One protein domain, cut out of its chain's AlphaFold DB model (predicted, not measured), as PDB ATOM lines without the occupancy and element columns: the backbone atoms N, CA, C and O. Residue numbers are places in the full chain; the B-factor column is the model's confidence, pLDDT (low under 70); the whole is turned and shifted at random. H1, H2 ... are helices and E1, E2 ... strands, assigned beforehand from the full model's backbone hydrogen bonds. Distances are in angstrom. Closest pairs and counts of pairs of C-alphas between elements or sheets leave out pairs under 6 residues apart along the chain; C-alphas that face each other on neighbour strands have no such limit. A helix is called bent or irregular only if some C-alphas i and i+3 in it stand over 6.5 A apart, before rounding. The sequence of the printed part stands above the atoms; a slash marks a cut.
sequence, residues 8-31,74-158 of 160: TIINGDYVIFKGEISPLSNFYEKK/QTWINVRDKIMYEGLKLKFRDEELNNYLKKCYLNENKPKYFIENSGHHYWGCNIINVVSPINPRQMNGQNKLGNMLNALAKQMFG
ATOM      1  N   THR A   8     -31.917   5.568 -44.276       95.56
ATOM      2  CA  THR A   8     -31.932   4.720 -45.481       95.56
ATOM      3  C   THR A   8     -30.501   4.232 -45.724       95.56
ATOM      4  O   THR A   8     -29.582   5.045 -45.762       95.56
ATOM      5  N   ILE A   9     -30.297   2.925 -45.871       93.88
ATOM      6  CA  ILE A   9     -28.990   2.277 -46.049       93.88
ATOM      7  C   ILE A   9     -29.082   1.326 -47.239       93.88
ATOM      8  O   ILE A   9     -30.036   0.561 -47.347       93.88
ATOM      9  N   ILE A  10     -28.076   1.349 -48.110       93.25
ATOM     10  CA  ILE A  10     -27.914   0.355 -49.173       93.25
ATOM     11  C   ILE A  10     -26.890  -0.674 -48.692       93.25
ATOM     12  O   ILE A  10     -25.782  -0.306 -48.311       93.25
ATOM     13  N   ASN A  11     -27.268  -1.950 -48.690       92.62
ATOM     14  CA  ASN A  11     -26.404  -3.062 -48.298       92.62
ATOM     15  C   ASN A  11     -26.613  -4.230 -49.266       92.62
ATOM     16  O   ASN A  11     -27.627  -4.932 -49.207       92.62
ATOM     17  N   GLY A  12     -25.665  -4.394 -50.192       91.12
ATOM     18  CA  GLY A  12     -25.762  -5.366 -51.277       91.12
ATOM     19  C   GLY A  12     -27.027  -5.148 -52.108       91.12
ATOM     20  O   GLY A  12     -27.250  -4.066 -52.659       91.12
ATOM     21  N   ASP A  13     -27.874  -6.171 -52.154       92.81
ATOM     22  CA  ASP A  13     -29.135  -6.169 -52.898       92.81
ATOM     23  C   ASP A  13     -30.305  -5.546 -52.123       92.81
ATOM     24  O   ASP A  13     -31.431  -5.546 -52.617       92.81
ATOM     25  N   TYR A  14     -30.068  -4.998 -50.927       94.50
ATOM     26  CA  TYR A  14     -31.116  -4.471 -50.059       94.50
ATOM     27  C   TYR A  14     -31.028  -2.958 -49.868       94.50
ATOM     28  O   TYR A  14     -29.953  -2.394 -49.667       94.50
ATOM     29  N   VAL A  15     -32.195  -2.313 -49.858       96.12
ATOM     30  CA  VAL A  15     -32.387  -0.944 -49.376       96.12
ATOM     31  C   VAL A  15     -33.142  -1.025 -48.058       96.12
ATOM     32  O   VAL A  15     -34.334  -1.326 -48.022       96.12
ATOM     33  N   ILE A  16     -32.437  -0.783 -46.962       95.62
ATOM     34  CA  ILE A  16     -32.944  -0.918 -45.599       95.62
ATOM     35  C   ILE A  16     -33.267   0.468 -45.075       95.62
ATOM     36  O   ILE A  16     -32.411   1.350 -45.056       95.62
ATOM     37  N   PHE A  17     -34.488   0.674 -44.614       96.06
ATOM     38  CA  PHE A  17     -34.933   1.992 -44.205       96.06
ATOM     39  C   PHE A  17     -35.828   1.940 -42.978       96.06
ATOM     40  O   PHE A  17     -36.455   0.922 -42.685       96.06
ATOM     41  N   LYS A  18     -35.864   3.046 -42.232       93.50
ATOM     42  CA  LYS A  18     -36.823   3.246 -41.145       93.50
ATOM     43  C   LYS A  18     -36.975   4.717 -40.780       93.50
ATOM     44  O   LYS A  18     -36.052   5.514 -40.955       93.50
ATOM     45  N   GLY A  19     -38.105   5.040 -40.161       89.38
ATOM     46  CA  GLY A  19     -38.349   6.328 -39.508       89.38
ATOM     47  C   GLY A  19     -38.632   7.481 -40.474       89.38
ATOM     48  O   GLY A  19     -38.792   7.280 -41.672       89.38
ATOM     49  N   GLU A  20     -38.736   8.684 -39.925       88.94
ATOM     50  CA  GLU A  20     -39.246   9.885 -40.600       88.94
ATOM     51  C   GLU A  20     -38.296  10.540 -41.614       88.94
ATOM     52  O   GLU A  20     -38.771  11.273 -42.470       88.94
ATOM     53  N   ILE A  21     -36.986  10.266 -41.582       90.12
ATOM     54  CA  ILE A  21     -36.038  10.857 -42.544       90.12
ATOM     55  C   ILE A  21     -35.960  10.092 -43.866       90.12
ATOM     56  O   ILE A  21     -35.351  10.579 -44.812       90.12
ATOM     57  N   SER A  22     -36.530   8.884 -43.939       94.06
ATOM     58  CA  SER A  22     -36.471   8.059 -45.145       94.06
ATOM     59  C   SER A  22     -37.694   8.290 -46.027       94.06
ATOM     60  O   SER A  22     -38.776   7.861 -45.630       94.06
ATOM     61  N   PRO A  23     -37.555   8.818 -47.256       94.06
ATOM     62  CA  PRO A  23     -38.678   8.981 -48.183       94.06
ATOM     63  C   PRO A  23     -39.438   7.685 -48.500       94.06
ATOM     64  O   PRO A  23     -40.590   7.734 -48.918       94.06
ATOM     65  N   LEU A  24     -38.841   6.516 -48.258       94.94
ATOM     66  CA  LEU A  24     -39.477   5.206 -48.429       94.94
ATOM     67  C   LEU A  24     -40.458   4.873 -47.292       94.94
ATOM     68  O   LEU A  24     -41.451   4.187 -47.506       94.94
ATOM     69  N   SER A  25     -40.221   5.411 -46.098       92.25
ATOM     70  CA  SER A  25     -41.035   5.185 -44.904       92.25
ATOM     71  C   SER A  25     -42.357   5.935 -44.968       92.25
ATOM     72  O   SER A  25     -42.414   7.108 -45.341       92.25
ATOM     73  N   ASN A  26     -43.436   5.309 -44.506       85.06
ATOM     74  CA  ASN A  26     -44.727   5.992 -44.349       85.06
ATOM     75  C   ASN A  26     -44.737   7.034 -43.225       85.06
ATOM     76  O   ASN A  26     -45.720   7.752 -43.070       85.06
ATOM     77  N   PHE A  27     -43.655   7.128 -42.448       84.75
ATOM     78  CA  PHE A  27     -43.458   8.201 -41.479       84.75
ATOM     79  C   PHE A  27     -42.777   9.442 -42.061       84.75
ATOM     80  O   PHE A  27     -42.687  10.440 -41.353       84.75
ATOM     81  N   TYR A  28     -42.304   9.400 -43.310       86.81
ATOM     82  CA  TYR A  28     -41.753  10.578 -43.976       86.81
ATOM     83  C   TYR A  28     -42.847  11.594 -44.280       86.81
ATOM     84  O   TYR A  28     -43.832  11.277 -44.952       86.81
ATOM     85  N   GLU A  29     -42.670  12.808 -43.769       81.31
ATOM     86  CA  GLU A  29     -43.630  13.892 -43.935       81.31
ATOM     87  C   GLU A  29     -43.503  14.496 -45.340       81.31
ATOM     88  O   GLU A  29     -42.534  15.176 -45.666       81.31
ATOM     89  N   LYS A  30     -44.525  14.276 -46.167       78.81
ATOM     90  CA  LYS A  30     -44.759  15.008 -47.412       78.81
ATOM     91  C   LYS A  30     -46.229  15.411 -47.426       78.81
ATOM     92  O   LYS A  30     -47.097  14.597 -47.116       78.81
ATOM     93  N   LYS A  31     -46.509  16.679 -47.729       70.75
ATOM     94  CA  LYS A  31     -47.888  17.160 -47.841       70.75
ATOM     95  C   LYS A  31     -48.499  16.593 -49.121       70.75
ATOM     96  O   LYS A  31     -47.942  16.809 -50.192       70.75
ATOM     97  N   GLN A  74     -61.274  -6.744 -37.619       79.44
ATOM     98  CA  GLN A  74     -61.545  -7.653 -38.725       79.44
ATOM     99  C   GLN A  74     -61.740  -6.886 -40.035       79.44
ATOM    100  O   GLN A  74     -61.119  -7.215 -41.050       79.44
ATOM    101  N   THR A  75     -62.538  -5.819 -40.002       73.62
ATOM    102  CA  THR A  75     -62.693  -4.895 -41.127       73.62
ATOM    103  C   THR A  75     -61.350  -4.282 -41.511       73.62
ATOM    104  O   THR A  75     -61.004  -4.288 -42.692       73.62
ATOM    105  N   TRP A  76     -60.551  -3.813 -40.544       75.62
ATOM    106  CA  TRP A  76     -59.237  -3.230 -40.823       75.62
ATOM    107  C   TRP A  76     -58.272  -4.227 -41.468       75.62
ATOM    108  O   TRP A  76     -57.641  -3.901 -42.472       75.62
ATOM    109  N   ILE A  77     -58.174  -5.451 -40.946       80.25
ATOM    110  CA  ILE A  77     -57.328  -6.512 -41.510       80.25
ATOM    111  C   ILE A  77     -57.682  -6.771 -42.979       80.25
ATOM    112  O   ILE A  77     -56.772  -6.942 -43.791       80.25
ATOM    113  N   ASN A  78     -58.969  -6.716 -43.332       75.75
ATOM    114  CA  ASN A  78     -59.442  -6.944 -44.697       75.75
ATOM    115  C   ASN A  78     -59.068  -5.812 -45.673       75.75
ATOM    116  O   ASN A  78     -58.940  -6.061 -46.872       75.75
ATOM    117  N   VAL A  79     -58.884  -4.574 -45.193       74.62
ATOM    118  CA  VAL A  79     -58.668  -3.397 -46.063       74.62
ATOM    119  C   VAL A  79     -57.273  -2.776 -45.968       74.62
ATOM    120  O   VAL A  79     -56.870  -2.063 -46.888       74.62
ATOM    121  N   ARG A  80     -56.512  -3.040 -44.896       79.56
ATOM    122  CA  ARG A  80     -55.250  -2.340 -44.585       79.56
ATOM    123  C   ARG A  80     -54.210  -2.429 -45.693       79.56
ATOM    124  O   ARG A  80     -53.531  -1.443 -45.961       79.56
ATOM    125  N   ASP A  81     -54.098  -3.587 -46.342       82.62
ATOM    126  CA  ASP A  81     -53.103  -3.807 -47.393       82.62
ATOM    127  C   ASP A  81     -53.445  -2.993 -48.639       82.62
ATOM    128  O   ASP A  81     -52.578  -2.318 -49.195       82.62
ATOM    129  N   LYS A  82     -54.726  -2.993 -49.029       78.31
ATOM    130  CA  LYS A  82     -55.231  -2.198 -50.152       78.31
ATOM    131  C   LYS A  82     -55.029  -0.709 -49.891       78.31
ATOM    132  O   LYS A  82     -54.434  -0.029 -50.715       78.31
ATOM    133  N   ILE A  83     -55.472  -0.220 -48.732       75.31
ATOM    134  CA  ILE A  83     -55.340   1.195 -48.353       75.31
ATOM    135  C   ILE A  83     -53.872   1.622 -48.367       75.31
ATOM    136  O   ILE A  83     -53.546   2.681 -48.898       75.31
ATOM    137  N   MET A  84     -52.982   0.791 -47.820       83.06
ATOM    138  CA  MET A  84     -51.558   1.095 -47.804       83.06
ATOM    139  C   MET A  84     -50.978   1.193 -49.214       83.06
ATOM    140  O   MET A  84     -50.261   2.142 -49.519       83.06
ATOM    141  N   TYR A  85     -51.302   0.235 -50.083       85.12
ATOM    142  CA  TYR A  85     -50.806   0.231 -51.455       85.12
ATOM    143  C   TYR A  85     -51.314   1.433 -52.265       85.12
ATOM    144  O   TYR A  85     -50.532   2.071 -52.968       85.12
ATOM    145  N   GLU A  86     -52.591   1.797 -52.125       77.88
ATOM    146  CA  GLU A  86     -53.146   3.012 -52.738       77.88
ATOM    147  C   GLU A  86     -52.441   4.278 -52.225       77.88
ATOM    148  O   GLU A  86     -52.029   5.120 -53.023       77.88
ATOM    149  N   GLY A  87     -52.202   4.376 -50.913       79.62
ATOM    150  CA  GLY A  87     -51.453   5.487 -50.322       79.62
ATOM    151  C   GLY A  87     -50.017   5.591 -50.843       79.62
ATOM    152  O   GLY A  87     -49.537   6.693 -51.104       79.62
ATOM    153  N   LEU A  88     -49.339   4.460 -51.061       87.44
ATOM    154  CA  LEU A  88     -48.010   4.437 -51.677       87.44
ATOM    155  C   LEU A  88     -48.045   4.917 -53.130       87.44
ATOM    156  O   LEU A  88     -47.190   5.711 -53.518       87.44
ATOM    157  N   LYS A  89     -49.035   4.485 -53.924       85.06
ATOM    158  CA  LYS A  89     -49.196   4.977 -55.300       85.06
ATOM    159  C   LYS A  89     -49.365   6.490 -55.327       85.06
ATOM    160  O   LYS A  89     -48.677   7.133 -56.108       85.06
ATOM    161  N   LEU A  90     -50.223   7.046 -54.468       83.25
ATOM    162  CA  LEU A  90     -50.406   8.496 -54.357       83.25
ATOM    163  C   LEU A  90     -49.100   9.187 -53.955       83.25
ATOM    164  O   LEU A  90     -48.637  10.091 -54.640       83.25
ATOM    165  N   LYS A  91     -48.442   8.695 -52.900       85.00
ATOM    166  CA  LYS A  91     -47.181   9.252 -52.399       85.00
ATOM    167  C   LYS A  91     -46.096   9.331 -53.480       85.00
ATOM    168  O   LYS A  91     -45.404  10.336 -53.571       85.00
ATOM    169  N   PHE A  92     -45.936   8.288 -54.294       91.69
ATOM    170  CA  PHE A  92     -44.890   8.213 -55.323       91.69
ATOM    171  C   PHE A  92     -45.309   8.755 -56.702       91.69
ATOM    172  O   PHE A  92     -44.577   8.559 -57.678       91.69
ATOM    173  N   ARG A  93     -46.454   9.448 -56.796       87.50
ATOM    174  CA  ARG A  93     -46.771  10.324 -57.942       87.50
ATOM    175  C   ARG A  93     -45.980  11.622 -57.913       87.50
ATOM    176  O   ARG A  93     -45.669  12.144 -58.977       87.50
ATOM    177  N   ASP A  94     -45.657  12.119 -56.720       88.81
ATOM    178  CA  ASP A  94     -44.766  13.266 -56.566       88.81
ATOM    179  C   ASP A  94     -43.419  12.964 -57.235       88.81
ATOM    180  O   ASP A  94     -42.812  11.918 -56.995       88.81
ATOM    181  N   GLU A  95     -42.968  13.872 -58.097       92.81
ATOM    182  CA  GLU A  95     -41.807  13.652 -58.960       92.81
ATOM    183  C   GLU A  95     -40.511  13.449 -58.160       92.81
ATOM    184  O   GLU A  95     -39.689  12.593 -58.497       92.81
ATOM    185  N   GLU A  96     -40.328  14.195 -57.069       93.88
ATOM    186  CA  GLU A  96     -39.156  14.079 -56.199       93.88
ATOM    187  C   GLU A  96     -39.110  12.690 -55.547       93.88
ATOM    188  O   GLU A  96     -38.084  12.000 -55.594       93.88
ATOM    189  N   LEU A  97     -40.243  12.244 -54.998       94.44
ATOM    190  CA  LEU A  97     -40.366  10.927 -54.376       94.44
ATOM    191  C   LEU A  97     -40.256   9.796 -55.400       94.44
ATOM    192  O   LEU A  97     -39.601   8.788 -55.124       94.44
ATOM    193  N   ASN A  98     -40.841   9.962 -56.586       95.81
ATOM    194  CA  ASN A  98     -40.737   9.013 -57.689       95.81
ATOM    195  C   ASN A  98     -39.276   8.781 -58.089       95.81
ATOM    196  O   ASN A  98     -38.800   7.642 -58.142       95.81
ATOM    197  N   ASN A  99     -38.540   9.876 -58.289       95.94
ATOM    198  CA  ASN A  99     -37.123   9.846 -58.617       95.94
ATOM    199  C   ASN A  99     -36.294   9.215 -57.492       95.94
ATOM    200  O   ASN A  99     -35.368   8.449 -57.772       95.94
ATOM    201  N   TYR A 100     -36.630   9.483 -56.226       96.50
ATOM    202  CA  TYR A 100     -35.980   8.836 -55.086       96.50
ATOM    203  C   TYR A 100     -36.222   7.318 -55.077       96.50
ATOM    204  O   TYR A 100     -35.268   6.546 -54.958       96.50
ATOM    205  N   LEU A 101     -37.470   6.874 -55.272       96.88
ATOM    206  CA  LEU A 101     -37.818   5.451 -55.349       96.88
ATOM    207  C   LEU A 101     -37.054   4.754 -56.475       96.88
ATOM    208  O   LEU A 101     -36.456   3.702 -56.246       96.88
ATOM    209  N   LYS A 102     -37.018   5.366 -57.664       95.81
ATOM    210  CA  LYS A 102     -36.276   4.852 -58.820       95.81
ATOM    211  C   LYS A 102     -34.786   4.717 -58.521       95.81
ATOM    212  O   LYS A 102     -34.210   3.667 -58.799       95.81
ATOM    213  N   LYS A 103     -34.167   5.746 -57.927       95.19
ATOM    214  CA  LYS A 103     -32.742   5.737 -57.547       95.19
ATOM    215  C   LYS A 103     -32.420   4.627 -56.554       95.19
ATOM    216  O   LYS A 103     -31.386   3.985 -56.696       95.19
ATOM    217  N   CYS A 104     -33.282   4.388 -55.568       95.50
ATOM    218  CA  CYS A 104     -33.091   3.289 -54.627       95.50
ATOM    219  C   CYS A 104     -33.306   1.918 -55.283       95.50
ATOM    220  O   CYS A 104     -32.548   0.991 -55.007       95.50
ATOM    221  N   TYR A 105     -34.316   1.792 -56.148       95.81
ATOM    222  CA  TYR A 105     -34.670   0.529 -56.789       95.81
ATOM    223  C   TYR A 105     -33.648   0.084 -57.842       95.81
ATOM    224  O   TYR A 105     -33.279  -1.081 -57.839       95.81
ATOM    225  N   LEU A 106     -33.173   0.985 -58.709       92.75
ATOM    226  CA  LEU A 106     -32.274   0.685 -59.839       92.75
ATOM    227  C   LEU A 106     -30.818   1.105 -59.596       92.75
ATOM    228  O   LEU A 106     -30.092   1.440 -60.535       92.75
ATOM    229  N   ASN A 107     -30.374   1.140 -58.344       82.81
ATOM    230  CA  ASN A 107     -28.996   1.500 -58.036       82.81
ATOM    231  C   ASN A 107     -28.027   0.486 -58.696       82.81
ATOM    232  O   ASN A 107     -28.152  -0.717 -58.480       82.81
ATOM    233  N   GLU A 108     -27.120   0.995 -59.544       80.50
ATOM    234  CA  GLU A 108     -26.214   0.224 -60.427       80.50
ATOM    235  C   GLU A 108     -26.915  -0.590 -61.535       80.50
ATOM    236  O   GLU A 108     -26.432  -1.639 -61.952       80.50
ATOM    237  N   ASN A 109     -28.062  -0.113 -62.039       74.12
ATOM    238  CA  ASN A 109     -28.870  -0.779 -63.078       74.12
ATOM    239  C   ASN A 109     -29.381  -2.180 -62.690       74.12
ATOM    240  O   ASN A 109     -29.863  -2.922 -63.546       74.12
ATOM    241  N   LYS A 110     -29.329  -2.537 -61.402       86.81
ATOM    242  CA  LYS A 110     -29.879  -3.782 -60.864       86.81
ATOM    243  C   LYS A 110     -31.012  -3.470 -59.877       86.81
ATOM    244  O   LYS A 110     -30.831  -2.609 -59.017       86.81
ATOM    245  N   PRO A 111     -32.153  -4.183 -59.948       92.56
ATOM    246  CA  PRO A 111     -33.198  -4.102 -58.936       92.56
ATOM    247  C   PRO A 111     -32.682  -4.452 -57.534       92.56
ATOM    248  O   PRO A 111     -32.079  -5.511 -57.340       92.56
ATOM    249  N   LYS A 112     -32.977  -3.597 -56.554       94.75
ATOM    250  CA  LYS A 112     -32.780  -3.859 -55.121       94.75
ATOM    251  C   LYS A 112     -34.110  -4.125 -54.413       94.75
ATOM    252  O   LYS A 112     -35.177  -3.766 -54.906       94.75
ATOM    253  N   TYR A 113     -34.033  -4.743 -53.237       95.50
ATOM    254  CA  TYR A 113     -35.175  -5.126 -52.412       95.50
ATOM    255  C   TYR A 113     -35.305  -4.242 -51.171       95.50
ATOM    256  O   TYR A 113     -34.369  -4.084 -50.389       95.50
ATOM    257  N   PHE A 114     -36.495  -3.695 -50.959       97.31
ATOM    258  CA  PHE A 114     -36.803  -2.809 -49.845       97.31
ATOM    259  C   PHE A 114     -37.077  -3.570 -48.542       97.31
ATOM    260  O   PHE A 114     -37.871  -4.516 -48.511       97.31
ATOM    261  N   ILE A 115     -36.466  -3.114 -47.446       96.38
ATOM    262  CA  ILE A 115     -36.673  -3.629 -46.090       96.38
ATOM    263  C   ILE A 115     -37.002  -2.486 -45.124       96.38
ATOM    264  O   ILE A 115     -36.155  -1.648 -44.820       96.38
ATOM    265  N   GLU A 116     -38.216  -2.503 -44.581       95.94
ATOM    266  CA  GLU A 116     -38.684  -1.611 -43.517       95.94
ATOM    267  C   GLU A 116     -38.198  -2.148 -42.156       95.94
ATOM    268  O   GLU A 116     -38.832  -3.009 -41.542       95.94
ATOM    269  N   ASN A 117     -37.081  -1.633 -41.637       95.06
ATOM    270  CA  ASN A 117     -36.478  -2.090 -40.377       95.06
ATOM    271  C   ASN A 117     -37.043  -1.365 -39.139       95.06
ATOM    272  O   ASN A 117     -36.305  -0.825 -38.308       95.06
ATOM    273  N   SER A 118     -38.370  -1.281 -39.041       91.81
ATOM    274  CA  SER A 118     -39.065  -0.572 -37.957       91.81
ATOM    275  C   SER A 118     -39.297  -1.417 -36.698       91.81
ATOM    276  O   SER A 118     -39.731  -0.879 -35.680       91.81
ATOM    277  N   GLY A 119     -39.050  -2.729 -36.753       91.44
ATOM    278  CA  GLY A 119     -39.398  -3.684 -35.696       91.44
ATOM    279  C   GLY A 119     -40.893  -4.025 -35.621       91.44
ATOM    280  O   GLY A 119     -41.315  -4.769 -34.739       91.44
ATOM    281  N   HIS A 120     -41.720  -3.498 -36.530       91.50
ATOM    282  CA  HIS A 120     -43.149  -3.794 -36.562       91.50
ATOM    283  C   HIS A 120     -43.410  -5.179 -37.170       91.50
ATOM    284  O   HIS A 120     -43.107  -5.384 -38.336       91.50
ATOM    285  N   HIS A 121     -44.075  -6.085 -36.445       91.62
ATOM    286  CA  HIS A 121     -44.283  -7.480 -36.880       91.62
ATOM    287  C   HIS A 121     -44.956  -7.631 -38.264       91.62
ATOM    288  O   HIS A 121     -44.593  -8.522 -39.024       91.62
ATOM    289  N   TYR A 122     -45.936  -6.778 -38.593       92.38
ATOM    290  CA  TYR A 122     -46.640  -6.811 -39.883       92.38
ATOM    291  C   TYR A 122     -45.986  -5.935 -40.969       92.38
ATOM    292  O   TYR A 122     -45.533  -6.428 -41.997       92.38
ATOM    293  N   TRP A 123     -45.924  -4.619 -40.748       94.25
ATOM    294  CA  TRP A 123     -45.443  -3.671 -41.757       94.25
ATOM    295  C   TRP A 123     -43.947  -3.759 -42.044       94.25
ATOM    296  O   TRP A 123     -43.550  -3.565 -43.189       94.25
ATOM    297  N   GLY A 124     -43.137  -4.067 -41.036       94.19
ATOM    298  CA  GLY A 124     -41.688  -4.103 -41.147       94.19
ATOM    299  C   GLY A 124     -41.098  -5.427 -40.694       94.19
ATOM    300  O   GLY A 124     -41.764  -6.464 -40.653       94.19
ATOM    301  N   CYS A 125     -39.823  -5.371 -40.349       94.44
ATOM    302  CA  CYS A 125     -39.105  -6.427 -39.664       94.44
ATOM    303  C   CYS A 125     -38.079  -5.835 -38.692       94.44
ATOM    304  O   CYS A 125     -37.937  -4.614 -38.583       94.44
ATOM    305  N   ASN A 126     -37.354  -6.708 -38.001       92.50
ATOM    306  CA  ASN A 126     -36.199  -6.362 -37.188       92.50
ATOM    307  C   ASN A 126     -34.935  -7.039 -37.737       92.50
ATOM    308  O   ASN A 126     -34.862  -8.266 -37.788       92.50
ATOM    309  N   ILE A 127     -33.947  -6.226 -38.103       90.06
ATOM    310  CA  ILE A 127     -32.575  -6.598 -38.445       90.06
ATOM    311  C   ILE A 127     -31.665  -5.902 -37.437       90.06
ATOM    312  O   ILE A 127     -31.610  -4.670 -37.385       90.06
ATOM    313  N   ILE A 128     -30.941  -6.704 -36.655       84.44
ATOM    314  CA  ILE A 128     -30.080  -6.224 -35.564       84.44
ATOM    315  C   ILE A 128     -28.869  -5.468 -36.115       84.44
ATOM    316  O   ILE A 128     -28.528  -4.393 -35.624       84.44
ATOM    317  N   ASN A 129     -28.231  -6.018 -37.148       87.94
ATOM    318  CA  ASN A 129     -27.037  -5.449 -37.750       87.94
ATOM    319  C   ASN A 129     -27.270  -5.182 -39.240       87.94
ATOM    320  O   ASN A 129     -27.219  -6.089 -40.062       87.94
ATOM    321  N   VAL A 130     -27.529  -3.916 -39.566       88.50
ATOM    322  CA  VAL A 130     -27.805  -3.454 -40.937       88.50
ATOM    323  C   VAL A 130     -26.547  -3.166 -41.758       88.50
ATOM    324  O   VAL A 130     -26.671  -2.883 -42.947       88.50
ATOM    325  N   VAL A 131     -25.354  -3.218 -41.151       86.50
ATOM    326  CA  VAL A 131     -24.073  -2.971 -41.845       86.50
ATOM    327  C   VAL A 131     -23.359  -4.258 -42.261       86.50
ATOM    328  O   VAL A 131     -22.532  -4.233 -43.163       86.50
ATOM    329  N   SER A 132     -23.684  -5.393 -41.640       88.81
ATOM    330  CA  SER A 132     -23.205  -6.711 -42.071       88.81
ATOM    331  C   SER A 132     -24.054  -7.271 -43.217       88.81
ATOM    332  O   SER A 132     -25.191  -6.827 -43.386       88.81
ATOM    333  N   PRO A 133     -23.547  -8.249 -43.994       89.62
ATOM    334  CA  PRO A 133     -24.342  -8.920 -45.015       89.62
ATOM    335  C   PRO A 133     -25.682  -9.401 -44.456       89.62
ATOM    336  O   PRO A 133     -25.741 -10.054 -43.411       89.62
ATOM    337  N   ILE A 134     -26.764  -9.048 -45.146       89.56
ATOM    338  CA  ILE A 134     -28.116  -9.336 -44.677       89.56
ATOM    339  C   ILE A 134     -28.428 -10.812 -44.884       89.56
ATOM    340  O   ILE A 134     -28.352 -11.326 -45.997       89.56
ATOM    341  N   ASN A 135     -28.828 -11.479 -43.804       86.06
ATOM    342  CA  ASN A 135     -29.379 -12.824 -43.850       86.06
ATOM    343  C   ASN A 135     -30.912 -12.748 -43.745       86.06
ATOM    344  O   ASN A 135     -31.423 -12.454 -42.660       86.06
ATOM    345  N   PRO A 136     -31.666 -13.062 -44.815       80.69
ATOM    346  CA  PRO A 136     -33.129 -13.033 -44.789       80.69
ATOM    347  C   PRO A 136     -33.752 -13.898 -43.690       80.69
ATOM    348  O   PRO A 136     -34.826 -13.579 -43.192       80.69
ATOM    349  N   ARG A 137     -33.069 -14.967 -43.250       81.62
ATOM    350  CA  ARG A 137     -33.548 -15.837 -42.161       81.62
ATOM    351  C   ARG A 137     -33.541 -15.157 -40.791       81.62
ATOM    352  O   ARG A 137     -34.174 -15.655 -39.869       81.62
ATOM    353  N   GLN A 138     -32.817 -14.049 -40.644       80.44
ATOM    354  CA  GLN A 138     -32.738 -13.276 -39.402       80.44
ATOM    355  C   GLN A 138     -33.723 -12.098 -39.372       80.44
ATOM    356  O   GLN A 138     -33.775 -11.372 -38.381       80.44
ATOM    357  N   MET A 139     -34.513 -11.902 -40.432       85.56
ATOM    358  CA  MET A 139     -35.557 -10.884 -40.463       85.56
ATOM    359  C   MET A 139     -36.769 -11.353 -39.658       85.56
ATOM    360  O   MET A 139     -37.525 -12.216 -40.095       85.56
ATOM    361  N   ASN A 140     -36.984 -10.754 -38.487       90.06
ATOM    362  CA  ASN A 140     -38.194 -11.010 -37.709       90.06
ATOM    363  C   ASN A 140     -39.297 -10.009 -38.086       90.06
ATOM    364  O   ASN A 140     -39.196  -8.835 -37.735       90.06
ATOM    365  N   GLY A 141     -40.326 -10.464 -38.802       93.44
ATOM    366  CA  GLY A 141     -41.470  -9.665 -39.257       93.44
ATOM    367  C   GLY A 141     -41.786  -9.887 -40.737       93.44
ATOM    368  O   GLY A 141     -40.986 -10.457 -41.474       93.44
ATOM    369  N   GLN A 142     -42.966  -9.458 -41.181       95.19
ATOM    370  CA  GLN A 142     -43.459  -9.750 -42.533       95.19
ATOM    371  C   GLN A 142     -42.966  -8.767 -43.605       95.19
ATOM    372  O   GLN A 142     -43.124  -9.046 -44.793       95.19
ATOM    373  N   ASN A 143     -42.408  -7.616 -43.212       96.31
ATOM    374  CA  ASN A 143     -41.924  -6.575 -44.124       96.31
ATOM    375  C   ASN A 143     -42.955  -6.191 -45.212       96.31
ATOM    376  O   ASN A 143     -42.604  -5.970 -46.373       96.31
ATOM    377  N   LYS A 144     -44.252  -6.142 -44.867       96.56
ATOM    378  CA  LYS A 144     -45.330  -5.885 -45.839       96.56
ATOM    379  C   LYS A 144     -45.144  -4.573 -46.598       96.56
ATOM    380  O   LYS A 144     -45.389  -4.540 -47.798       96.56
ATOM    381  N   LEU A 145     -44.658  -3.529 -45.928       96.12
ATOM    382  CA  LEU A 145     -44.408  -2.227 -46.542       96.12
ATOM    383  C   LEU A 145     -43.260  -2.286 -47.558       96.12
ATOM    384  O   LEU A 145     -43.434  -1.861 -48.698       96.12
ATOM    385  N   GLY A 146     -42.127  -2.895 -47.195       97.06
ATOM    386  CA  GLY A 146     -41.027  -3.125 -48.136       97.06
ATOM    387  C   GLY A 146     -41.465  -3.950 -49.352       97.06
ATOM    388  O   GLY A 146     -41.155  -3.602 -50.488       97.06
ATOM    389  N   ASN A 147     -42.278  -4.990 -49.143       97.25
ATOM    390  CA  ASN A 147     -42.821  -5.805 -50.232       97.25
ATOM    391  C   ASN A 147     -43.756  -5.016 -51.164       97.25
ATOM    392  O   ASN A 147     -43.682  -5.177 -52.382       97.25
ATOM    393  N   MET A 148     -44.601  -4.138 -50.619       97.62
ATOM    394  CA  MET A 148     -45.447  -3.246 -51.418       97.62
ATOM    395  C   MET A 148     -44.621  -2.238 -52.228       97.62
ATOM    396  O   MET A 148     -44.932  -2.010 -53.395       97.62
ATOM    397  N   LEU A 149     -43.537  -1.694 -51.660       97.75
ATOM    398  CA  LEU A 149     -42.596  -0.840 -52.397       97.75
ATOM    399  C   LEU A 149     -41.896  -1.600 -53.528       97.75
ATOM    400  O   LEU A 149     -41.757  -1.053 -54.618       97.75
ATOM    401  N   ASN A 150     -41.498  -2.858 -53.306       97.38
ATOM    402  CA  ASN A 150     -40.912  -3.703 -54.354       97.38
ATOM    403  C   ASN A 150     -41.891  -3.888 -55.523       97.38
ATOM    404  O   ASN A 150     -41.501  -3.753 -56.682       97.38
ATOM    405  N   ALA A 151     -43.161  -4.182 -55.221       97.25
ATOM    406  CA  ALA A 151     -44.204  -4.347 -56.229       97.25
ATOM    407  C   ALA A 151     -44.449  -3.048 -57.011       97.25
ATOM    408  O   ALA A 151     -44.450  -3.070 -58.241       97.25
ATOM    409  N   LEU A 152     -44.574  -1.919 -56.305       96.50
ATOM    410  CA  LEU A 152     -44.769  -0.607 -56.916       96.50
ATOM    411  C   LEU A 152     -43.578  -0.218 -57.802       96.50
ATOM    412  O   LEU A 152     -43.759   0.127 -58.964       96.50
ATOM    413  N   ALA A 153     -42.351  -0.331 -57.296       96.56
ATOM    414  CA  ALA A 153     -41.152   0.009 -58.054       96.56
ATOM    415  C   ALA A 153     -40.977  -0.889 -59.289       96.56
ATOM    416  O   ALA A 153     -40.650  -0.392 -60.366       96.56
ATOM    417  N   LYS A 154     -41.269  -2.192 -59.172       95.75
ATOM    418  CA  LYS A 154     -41.288  -3.110 -60.320       95.75
ATOM    419  C   LYS A 154     -42.342  -2.703 -61.351       95.75
ATOM    420  O   LYS A 154     -42.045  -2.722 -62.539       95.75
ATOM    421  N   GLN A 155     -43.543  -2.319 -60.919       95.50
ATOM    422  CA  GLN A 155     -44.600  -1.838 -61.815       95.50
ATOM    423  C   GLN A 155     -44.186  -0.552 -62.553       95.50
ATOM    424  O   GLN A 155     -44.501  -0.393 -63.729       95.50
ATOM    425  N   MET A 156     -43.500   0.366 -61.870       94.44
ATOM    426  CA  MET A 156     -43.139   1.675 -62.425       94.44
ATOM    427  C   MET A 156     -41.870   1.647 -63.285       94.44
ATOM    428  O   MET A 156     -41.764   2.417 -64.239       94.44
ATOM    429  N   PHE A 157     -40.898   0.801 -62.936       94.19
ATOM    430  CA  PHE A 157     -39.535   0.864 -63.477       94.19
ATOM    431  C   PHE A 157     -38.978  -0.482 -63.951       94.19
ATOM    432  O   PHE A 157     -37.846  -0.529 -64.434       94.19
ATOM    433  N   GLY A 158     -39.719  -1.578 -63.780       87.06
ATOM    434  CA  GLY A 158     -39.331  -2.885 -64.301       87.06
ATOM    435  C   GLY A 158     -39.385  -2.938 -65.834       87.06
ATOM    436  O   GLY A 158     -40.011  -2.080 -66.463       87.06
TER     437      GLY A 158
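This is residues 8 to 31 and 74 to 158 of the 160 residues of the protein "DUF1768 domain-containing protein" of Strongyloides papillosus (UniProt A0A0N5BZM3). A small three-strand sheet has helix H3 packed beside its edge strand E3, and H1 packs on H3 from the side away from the sheet, with its residues 74 to 80 sticking out. H2 stands crosswise to H3 and grazes the sheet. The printed part has 109 residues with named elements in the order E1, E2, H1, H2, E3, H3; the sheet, ordered E1, E2, E3, is mixed, and so is the class, helices and strands. It is compact, with a radius of gyration of the C-alphas of 13.4 A and spans of 37 by 34 by 24 A.

Look first at E1, residues 8 to 11, and E2, residues 14 to 18, an antiparallel hairpin with N 9 and O 16 at 2.8 A. E3, residues 113 to 116, is parallel to E2, with N 115 and O 15 at 2.8 A. H3, residues 144 to 157, is on the sheet at a height of 7.1 A, over none of the strands, but only just: 2 of its C-alphas fall on E3. The closest C-alphas of E3 and H3 are those of Phe 114 and Gly 146, 4.6 A apart. H2, residues 95 to 105, only grazes the sheet, with residues 101 to 105. It touches H3, about perpendicular at 78 degrees, closest at the C-alphas of Tyr 105 and Ala 153, 6.6 A. H1, residues 74 to 91, touches H3 with residues 84 to 89 alone, at a steep tilt of 38 degrees, the same way; the closest C-alphas are those of Tyr 85 and Met 148, 6.4 A. Every O i to N i+4 pair is within hydrogen-bond range in H2 and H3; in H1, 12 of 14 are.

Find C-alpha 8 at (-31.932, 4.720, -45.481), where E1 begins; E2 is 13.1 A long. From C-alpha 74 at (-61.545, -7.653, -38.725), H1 runs 26.1 A; it is irregular, with C-alphas 78 and 81 7.6 A apart and a kink of 38 degrees near residue 81. H2 is 15.1 A long, and H3 runs 19.8 A to C-alpha 157 at (-39.535, 0.864, -63.477).

The C-alphas of Gln 74 and Glu 108 are the two farthest apart, 42.2 A. Residues 32 to 73 are not printed, and C-alphas 31 and 74 are 29.8 A apart across this cut. The link from E3 to H3, residues 117 to 143, is long. No printed residue is under 70 in pLDDT.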